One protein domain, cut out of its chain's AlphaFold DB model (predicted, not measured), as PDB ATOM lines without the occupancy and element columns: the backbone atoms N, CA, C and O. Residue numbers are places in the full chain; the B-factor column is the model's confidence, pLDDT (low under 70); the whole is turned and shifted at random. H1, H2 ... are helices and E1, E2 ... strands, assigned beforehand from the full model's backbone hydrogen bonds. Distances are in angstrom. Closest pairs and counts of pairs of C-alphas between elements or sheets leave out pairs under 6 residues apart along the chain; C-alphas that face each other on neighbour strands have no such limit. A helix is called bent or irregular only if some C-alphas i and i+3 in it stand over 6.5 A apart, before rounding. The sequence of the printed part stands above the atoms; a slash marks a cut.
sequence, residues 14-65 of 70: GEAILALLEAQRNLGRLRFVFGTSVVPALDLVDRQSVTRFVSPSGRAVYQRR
ATOM      1  N   GLY A  14     214.203  87.318 -73.149       92.06
ATOM      2  CA  GLY A  14     213.250  86.614 -72.288       92.06
ATOM      3  C   GLY A  14     213.893  86.056 -71.016       92.06
ATOM      4  O   GLY A  14     213.372  86.266 -69.923       92.06
ATOM      5  N   GLU A  15     215.061  85.424 -71.140       87.25
ATOM      6  CA  GLU A  15     215.799  84.879 -69.994       87.25
ATOM      7  C   GLU A  15     216.293  85.995 -69.062       87.25
ATOM      8  O   GLU A  15     216.180  85.888 -67.841       87.25
ATOM      9  N   ALA A  16     216.775  87.108 -69.627       86.81
ATOM     10  CA  ALA A  16     217.206  88.268 -68.850       86.81
ATOM     11  C   ALA A  16     216.045  88.889 -68.052       86.81
ATOM     12  O   ALA A  16     216.214  89.253 -66.887       86.81
ATOM     13  N   ILE A  17     214.849  88.970 -68.647       89.12
ATOM     14  CA  ILE A  17     213.645  89.464 -67.967       89.12
ATOM     15  C   ILE A  17     213.237  88.525 -66.827       89.12
ATOM     16  O   ILE A  17     212.952  88.999 -65.727       89.12
ATOM     17  N   LEU A  18     213.235  87.207 -67.050       89.88
ATOM     18  CA  LEU A  18     212.903  86.234 -66.004       89.88
ATOM     19  C   LEU A  18     213.897  86.295 -64.838       89.88
ATOM     20  O   LEU A  18     213.480  86.338 -63.677       89.88
ATOM     21  N   ALA A  19     215.194  86.374 -65.136       85.75
ATOM     22  CA  ALA A  19     216.236  86.515 -64.126       85.75
ATOM     23  C   ALA A  19     216.092  87.824 -63.334       85.75
ATOM     24  O   ALA A  19     216.207  87.821 -62.107       85.75
ATOM     25  N   LEU A  20     215.778  88.933 -64.012       87.12
ATOM     26  CA  LEU A  20     215.552  90.224 -63.368       87.12
ATOM     27  C   LEU A  20     214.322  90.192 -62.451       87.12
ATOM     28  O   LEU A  20     214.400  90.655 -61.315       87.12
ATOM     29  N   LEU A  21     213.201  89.625 -62.904       90.31
ATOM     30  CA  LEU A  21     211.984  89.500 -62.096       90.31
ATOM     31  C   LEU A  21     212.221  88.662 -60.836       90.31
ATOM     32  O   LEU A  21     211.755  89.021 -59.752       90.31
ATOM     33  N   GLU A  22     212.977  87.574 -60.960       89.06
ATOM     34  CA  GLU A  22     213.320  86.726 -59.823       89.06
ATOM     35  C   GLU A  22     214.285  87.430 -58.857       89.06
ATOM     36  O   GLU A  22     214.094  87.389 -57.639       89.06
ATOM     37  N   ALA A  23     215.275  88.163 -59.375       83.94
ATOM     38  CA  ALA A  23     216.166  88.983 -58.560       83.94
ATOM     39  C   ALA A  23     215.393  90.058 -57.773       83.94
ATOM     40  O   ALA A  23     215.599  90.209 -56.566       83.94
ATOM     41  N   GLN A  24     214.445  90.751 -58.413       85.81
ATOM     42  CA  GLN A  24     213.599  91.758 -57.758       85.81
ATOM     43  C   GLN A  24     212.695  91.144 -56.681       85.81
ATOM     44  O   GLN A  24     212.574  91.690 -55.579       85.81
ATOM     45  N   ARG A  25     212.103  89.974 -56.951       88.38
ATOM     46  CA  ARG A  25     211.312  89.226 -55.963       88.38
ATOM     47  C   ARG A  25     212.152  88.891 -54.732       88.38
ATOM     48  O   ARG A  25     211.704  89.097 -53.602       88.38
ATOM     49  N   ASN A  26     213.370  88.402 -54.936       85.38
ATOM     50  CA  ASN A  26     214.260  88.027 -53.843       85.38
ATOM     51  C   ASN A  26     214.760  89.244 -53.058       85.38
ATOM     52  O   ASN A  26     214.802  89.182 -51.829       85.38
ATOM     53  N   LEU A  27     215.017  90.377 -53.718       83.75
ATOM     54  CA  LEU A  27     215.356  91.629 -53.042       83.75
ATOM     55  C   LEU A  27     214.216  92.121 -52.136       83.75
ATOM     56  O   LEU A  27     214.464  92.547 -51.008       83.75
ATOM     57  N   GLY A  28     212.962  91.996 -52.580       83.50
ATOM     58  CA  GLY A  28     211.788  92.301 -51.757       83.50
ATOM     59  C   GLY A  28     211.712  91.439 -50.490       83.50
ATOM     60  O   GLY A  28     211.489  91.963 -49.398       83.50
ATOM     61  N   ARG A  29     211.967  90.130 -50.617       83.69
ATOM     62  CA  ARG A  29     212.012  89.191 -49.478       83.69
ATOM     63  C   ARG A  29     213.162  89.511 -48.526       83.69
ATOM     64  O   ARG A  29     212.985  89.471 -47.313       83.69
ATOM     65  N   LEU A  30     214.324  89.873 -49.061       81.69
ATOM     66  CA  LEU A  30     215.491  90.217 -48.257       81.69
ATOM     67  C   LEU A  30     215.279  91.533 -47.497       81.69
ATOM     68  O   LEU A  30     215.581  91.614 -46.310       81.69
ATOM     69  N   ARG A  31     214.667  92.535 -48.137       82.12
ATOM     70  CA  ARG A  31     214.274  93.794 -47.489       82.12
ATOM     71  C   ARG A  31     213.217  93.583 -46.403       82.12
ATOM     72  O   ARG A  31     213.216  94.317 -45.426       82.12
ATOM     73  N   PHE A  32     212.344  92.586 -46.536       83.38
ATOM     74  CA  PHE A  32     211.400  92.225 -45.474       83.38
ATOM     75  C   PHE A  32     212.110  91.660 -44.232       83.38
ATOM     76  O   PHE A  32     211.768  92.032 -43.117       83.38
ATOM     77  N   VAL A  33     213.123  90.804 -44.418       80.19
ATOM     78  CA  VAL A  33     213.871  90.177 -43.308       80.19
ATOM     79  C   VAL A  33     214.866  91.142 -42.655       80.19
ATOM     80  O   VAL A  33     214.973  91.184 -41.434       80.19
ATOM     81  N   PHE A  34     215.599  91.915 -43.457       77.50
ATOM     82  CA  PHE A  34     216.692  92.776 -42.986       77.50
ATOM     83  C   PHE A  34     216.319  94.263 -42.898       77.50
ATOM     84  O   PHE A  34     217.137  95.078 -42.469       77.50
ATOM     85  N   GLY A  35     215.107  94.645 -43.309       81.12
ATOM     86  CA  GLY A  35     214.669  96.038 -43.326       81.12
ATOM     87  C   GLY A  35     215.580  96.925 -44.183       81.12
ATOM     88  O   GLY A  35     216.018  96.551 -45.273       81.12
ATOM     89  N   THR A  36     215.900  98.112 -43.668       81.12
ATOM     90  CA  THR A  36     216.821  99.074 -44.300       81.12
ATOM     91  C   THR A  36     218.274  98.588 -44.345       81.12
ATOM     92  O   THR A  36     219.061  99.096 -45.143       81.12
ATOM     93  N   SER A  37     218.634  97.570 -43.556       78.56
ATOM     94  CA  SER A  37     219.985  96.994 -43.516       78.56
ATOM     95  C   SER A  37     220.270  96.021 -44.665       78.56
ATOM     96  O   SER A  37     221.364  95.466 -44.739       78.56
ATOM     97  N   VAL A  38     219.322  95.817 -45.585       79.81
ATOM     98  CA  VAL A  38     219.478  94.902 -46.727       79.81
ATOM     99  C   VAL A  38     220.641  95.285 -47.650       79.81
ATOM    100  O   VAL A  38     221.399  94.417 -48.068       79.81
ATOM    101  N   VAL A  39     220.825  96.579 -47.924       76.19
ATOM    102  CA  VAL A  39     221.899  97.086 -48.794       76.19
ATOM    103  C   VAL A  39     223.283  96.855 -48.172       76.19
ATOM    104  O   VAL A  39     224.109  96.219 -48.824       76.19
ATOM    105  N   PRO A  40     223.559  97.271 -46.918       69.50
ATOM    106  CA  PRO A  40     224.847  96.972 -46.297       69.50
ATOM    107  C   PRO A  40     225.064  95.469 -46.065       69.50
ATOM    108  O   PRO A  40     226.201  95.017 -46.135       69.50
ATOM    109  N   ALA A  41     224.016  94.673 -45.827       74.12
ATOM    110  CA  ALA A  41     224.150  93.220 -45.695       74.12
ATOM    111  C   ALA A  41     224.547  92.540 -47.016       74.12
ATOM    112  O   ALA A  41     225.388  91.643 -47.011       74.12
ATOM    113  N   LEU A  42     223.979  92.978 -48.143       76.81
ATOM    114  CA  LEU A  42     224.361  92.491 -49.468       76.81
ATOM    115  C   LEU A  42     225.787  92.911 -49.836       76.81
ATOM    116  O   LEU A  42     226.549  92.068 -50.297       76.81
ATOM    117  N   ASP A  43     226.178  94.158 -49.552       76.12
ATOM    118  CA  ASP A  43     227.538  94.665 -49.803       76.12
ATOM    119  C   ASP A  43     228.614  93.838 -49.073       76.12
ATOM    120  O   ASP A  43     229.683  93.557 -49.615       76.12
ATOM    121  N   LEU A  44     228.313  93.384 -47.853       68.50
ATOM    122  CA  LEU A  44     229.202  92.521 -47.073       68.50
ATOM    123  C   LEU A  44     229.452  91.157 -47.715       68.50
ATOM    124  O   LEU A  44     230.574  90.647 -47.653       68.50
ATOM    125  N   VAL A  45     228.405  90.561 -48.285       69.75
ATOM    126  CA  VAL A  45     228.463  89.240 -48.917       69.75
ATOM    127  C   VAL A  45     229.096  89.341 -50.302       69.75
ATOM    128  O   VAL A  45     229.979  88.546 -50.617       69.75
ATOM    129  N   ASP A  46     228.699  90.347 -51.083       74.19
ATOM    130  CA  ASP A  46     229.196  90.603 -52.438       74.19
ATOM    131  C   ASP A  46     230.713  90.834 -52.448       74.19
ATOM    132  O   ASP A  46     231.456  90.206 -53.199       74.19
ATOM    133  N   ARG A  47     231.214  91.629 -51.496       72.56
ATOM    134  CA  ARG A  47     232.650  91.915 -51.354       72.56
ATOM    135  C   ARG A  47     233.444  90.807 -50.661       72.56
ATOM    136  O   ARG A  47     234.566  91.071 -50.221       72.56
ATOM    137  N   GLN A  48     232.856  89.620 -50.454       65.19
ATOM    138  CA  GLN A  48     233.426  88.513 -49.666       65.19
ATOM    139  C   GLN A  48     234.045  88.984 -48.337       65.19
ATOM    140  O   GLN A  48     235.019  88.433 -47.824       65.19
ATOM    141  N   SER A  49     233.493  90.055 -47.770       65.69
ATOM    142  CA  SER A  49     234.090  90.789 -46.658       65.69
ATOM    143  C   SER A  49     233.657  90.213 -45.316       65.69
ATOM    144  O   SER A  49     233.708  90.898 -44.298       65.69
ATOM    145  N   VAL A  50     233.232  88.950 -45.301       65.81
ATOM    146  CA  VAL A  50     232.834  88.206 -44.112       65.81
ATOM    147  C   VAL A  50     233.642  86.917 -44.064       65.81
ATOM    148  O   VAL A  50     233.588  86.098 -44.978       65.81
ATOM    149  N   THR A  51     234.388  86.721 -42.984       72.69
ATOM    150  CA  THR A  51     235.129  85.490 -42.712       72.69
ATOM    151  C   THR A  51     234.366  84.668 -41.685       72.69
ATOM    152  O   THR A  51     233.942  85.177 -40.645       72.69
ATOM    153  N   ARG A  52     234.173  83.383 -41.982       78.00
ATOM    154  CA  ARG A  52     233.535  82.435 -41.069       78.00
ATOM    155  C   ARG A  52     234.607  81.713 -40.262       78.00
ATOM    156  O   ARG A  52     235.429  81.005 -40.834       78.00
ATOM    157  N   PHE A  53     234.540  81.833 -38.945       76.44
ATOM    158  CA  PHE A  53     235.333  81.042 -38.010       76.44
ATOM    159  C   PHE A  53     234.459  79.939 -37.427       76.44
ATOM    160  O   PHE A  53     233.325  80.200 -37.027       76.44
ATOM    161  N   VAL A  54     234.969  78.711 -37.384       76.19
ATOM    162  CA  VAL A  54     234.269  77.568 -36.790       76.19
ATOM    163  C   VAL A  54     235.114  77.040 -35.645       76.19
ATOM    164  O   VAL A  54     236.275  76.689 -35.844       76.19
ATOM    165  N   SER A  55     234.548  77.006 -34.443       77.56
ATOM    166  CA  SER A  55     235.208  76.387 -33.302       77.56
ATOM    167  C   SER A  55     235.122  74.857 -33.397       77.56
ATOM    168  O   SER A  55     234.153  74.330 -33.948       77.56
ATOM    169  N   PRO A  56     236.058  74.117 -32.779       76.12
ATOM    170  CA  PRO A  56     235.979  72.656 -32.671       76.12
ATOM    171  C   PRO A  56     234.700  72.159 -31.977       76.12
ATOM    172  O   PRO A  56     234.264  71.038 -32.201       76.12
ATOM    173  N   SER A  57     234.064  73.012 -31.163       83.88
ATOM    174  CA  SER A  57     232.755  72.756 -30.546       83.88
ATOM    175  C   SER A  57     231.559  72.944 -31.492       83.88
ATOM    176  O   SER A  57     230.416  72.818 -31.059       83.88
ATOM    177  N   GLY A  58     231.793  73.282 -32.763       81.94
ATOM    178  CA  GLY A  58     230.765  73.443 -33.793       81.94
ATOM    179  C   GLY A  58     230.109  74.825 -33.850       81.94
ATOM    180  O   GLY A  58     229.203  75.035 -34.657       81.94
ATOM    181  N   ARG A  59     230.548  75.796 -33.038       84.31
ATOM    182  CA  ARG A  59     230.006  77.164 -33.077       84.31
ATOM    183  C   ARG A  59     230.624  77.929 -34.241       84.31
ATOM    184  O   ARG A  59     231.840  77.916 -34.414       84.31
ATOM    185  N   ALA A  60     229.794  78.617 -35.018       81.69
ATOM    186  CA  ALA A  60     230.247  79.459 -36.118       81.69
ATOM    187  C   ALA A  60     230.086  80.940 -35.768       81.69
ATOM    188  O   ALA A  60     229.006  81.370 -35.364       81.69
ATOM    189  N   VAL A  61     231.151  81.715 -35.956       77.88
ATOM    190  CA  VAL A  61     231.151  83.175 -35.831       77.88
ATOM    191  C   VAL A  61     231.453  83.768 -37.199       77.88
ATOM    192  O   VAL A  61     232.365  83.322 -37.894       77.88
ATOM    193  N   TYR A  62     230.677  84.775 -37.586       75.44
ATOM    194  CA  TYR A  62     230.850  85.490 -38.843       75.44
ATOM    195  C   TYR A  62     231.425  86.864 -38.528       75.44
ATOM    196  O   TYR A  62     230.748  87.711 -37.949       75.44
ATOM    197  N   GLN A  63     232.692  87.067 -38.871       75.62
ATOM    198  CA  GLN A  63     233.379  88.334 -38.663       75.62
ATOM    199  C   GLN A  63     233.385  89.121 -39.972       75.62
ATOM    200  O   GLN A  63     233.901  88.647 -40.984       75.62
ATOM    201  N   ARG A  64     232.846  90.343 -39.957       73.50
ATOM    202  CA  ARG A  64     233.093  91.321 -41.024       73.50
ATOM    203  C   ARG A  64     234.589  91.657 -41.031       73.50
ATOM    204  O   ARG A  64     235.138  91.870 -39.955       73.50
ATOM    205  N   ARG A  65     235.231  91.802 -42.197       67.25
ATOM    206  CA  ARG A  65     236.496  92.545 -42.346       67.25
ATOM    207  C   ARG A  65     236.253  93.985 -41.882       67.25
ATOM    208  O   ARG A  65     235.861  94.851 -42.657       67.25
TER     209      ARG A  65
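This is residues 14 to 65 of the 70 residues of an uncharacterized protein of Pseudonaja textilis (UniProt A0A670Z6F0). A small two-stranded hairpin, E1 and E2, sits at one end of a bent helix, H1, whose two arms make a V. The long arm H1a makes much of the length, its residues 14 to 26 sticking out free, while the shorter H1b leads to the hairpin. The printed part has 52 residues, with one named helix and two named strands in the order H1, E1, E2; the sheet is antiparallel, and the class is mixed, helices and strands. The whole is only just extended, close to loose, with a radius of gyration of the C-alphas of 15.0 A, and spans 47 by 24 by 19 A.

E1 is residues 50 to 54, 13.0 A long, and E2 is residues 60 to 64, 13.1 A long, ending at C-alpha 64 (233.093, 91.321, -41.024). H1, residues 14 to 46, was assigned as one helix by its hydrogen bonds but is bent: C-alphas 33 and 36 are 9.4 A apart. H1a, residues 14 to 33, is 29.2 A long and begins at C-alpha 14 (213.250, 86.614, -72.288). H1b, residues 36 to 46, is 17.1 A long and irregular, with C-alphas 36 and 39 7.1 A apart.

The hairpin E1 and E2 is antiparallel at 157 degrees, with N 51 and O 63 within hydrogen-bond range at 2.8 A. The closest C-alphas of H1b and E1 are those of Leu 44 and Val 50, 6.4 A apart. H1a and H1b only just touch, with 3 pairs of C-alphas within 8 A, and only at the corner; the closest are those of Arg 31 and Val 38, 5.4 A. They run opposite ways at a steep tilt of 58 degrees. H1a is apart from E1 and E2. Every O i to N i+4 pair is within hydrogen-bond range in H1a, and 6 of 7 in H1b.

The two C-alphas farthest apart, those of Gly 14 and Ser 57, are 48.1 A apart. The printed part has no cut, and both links are tight. The model's pLDDT is under 70 at residue 40, residues 44 to 45, residues 48 to 50 and residue 65.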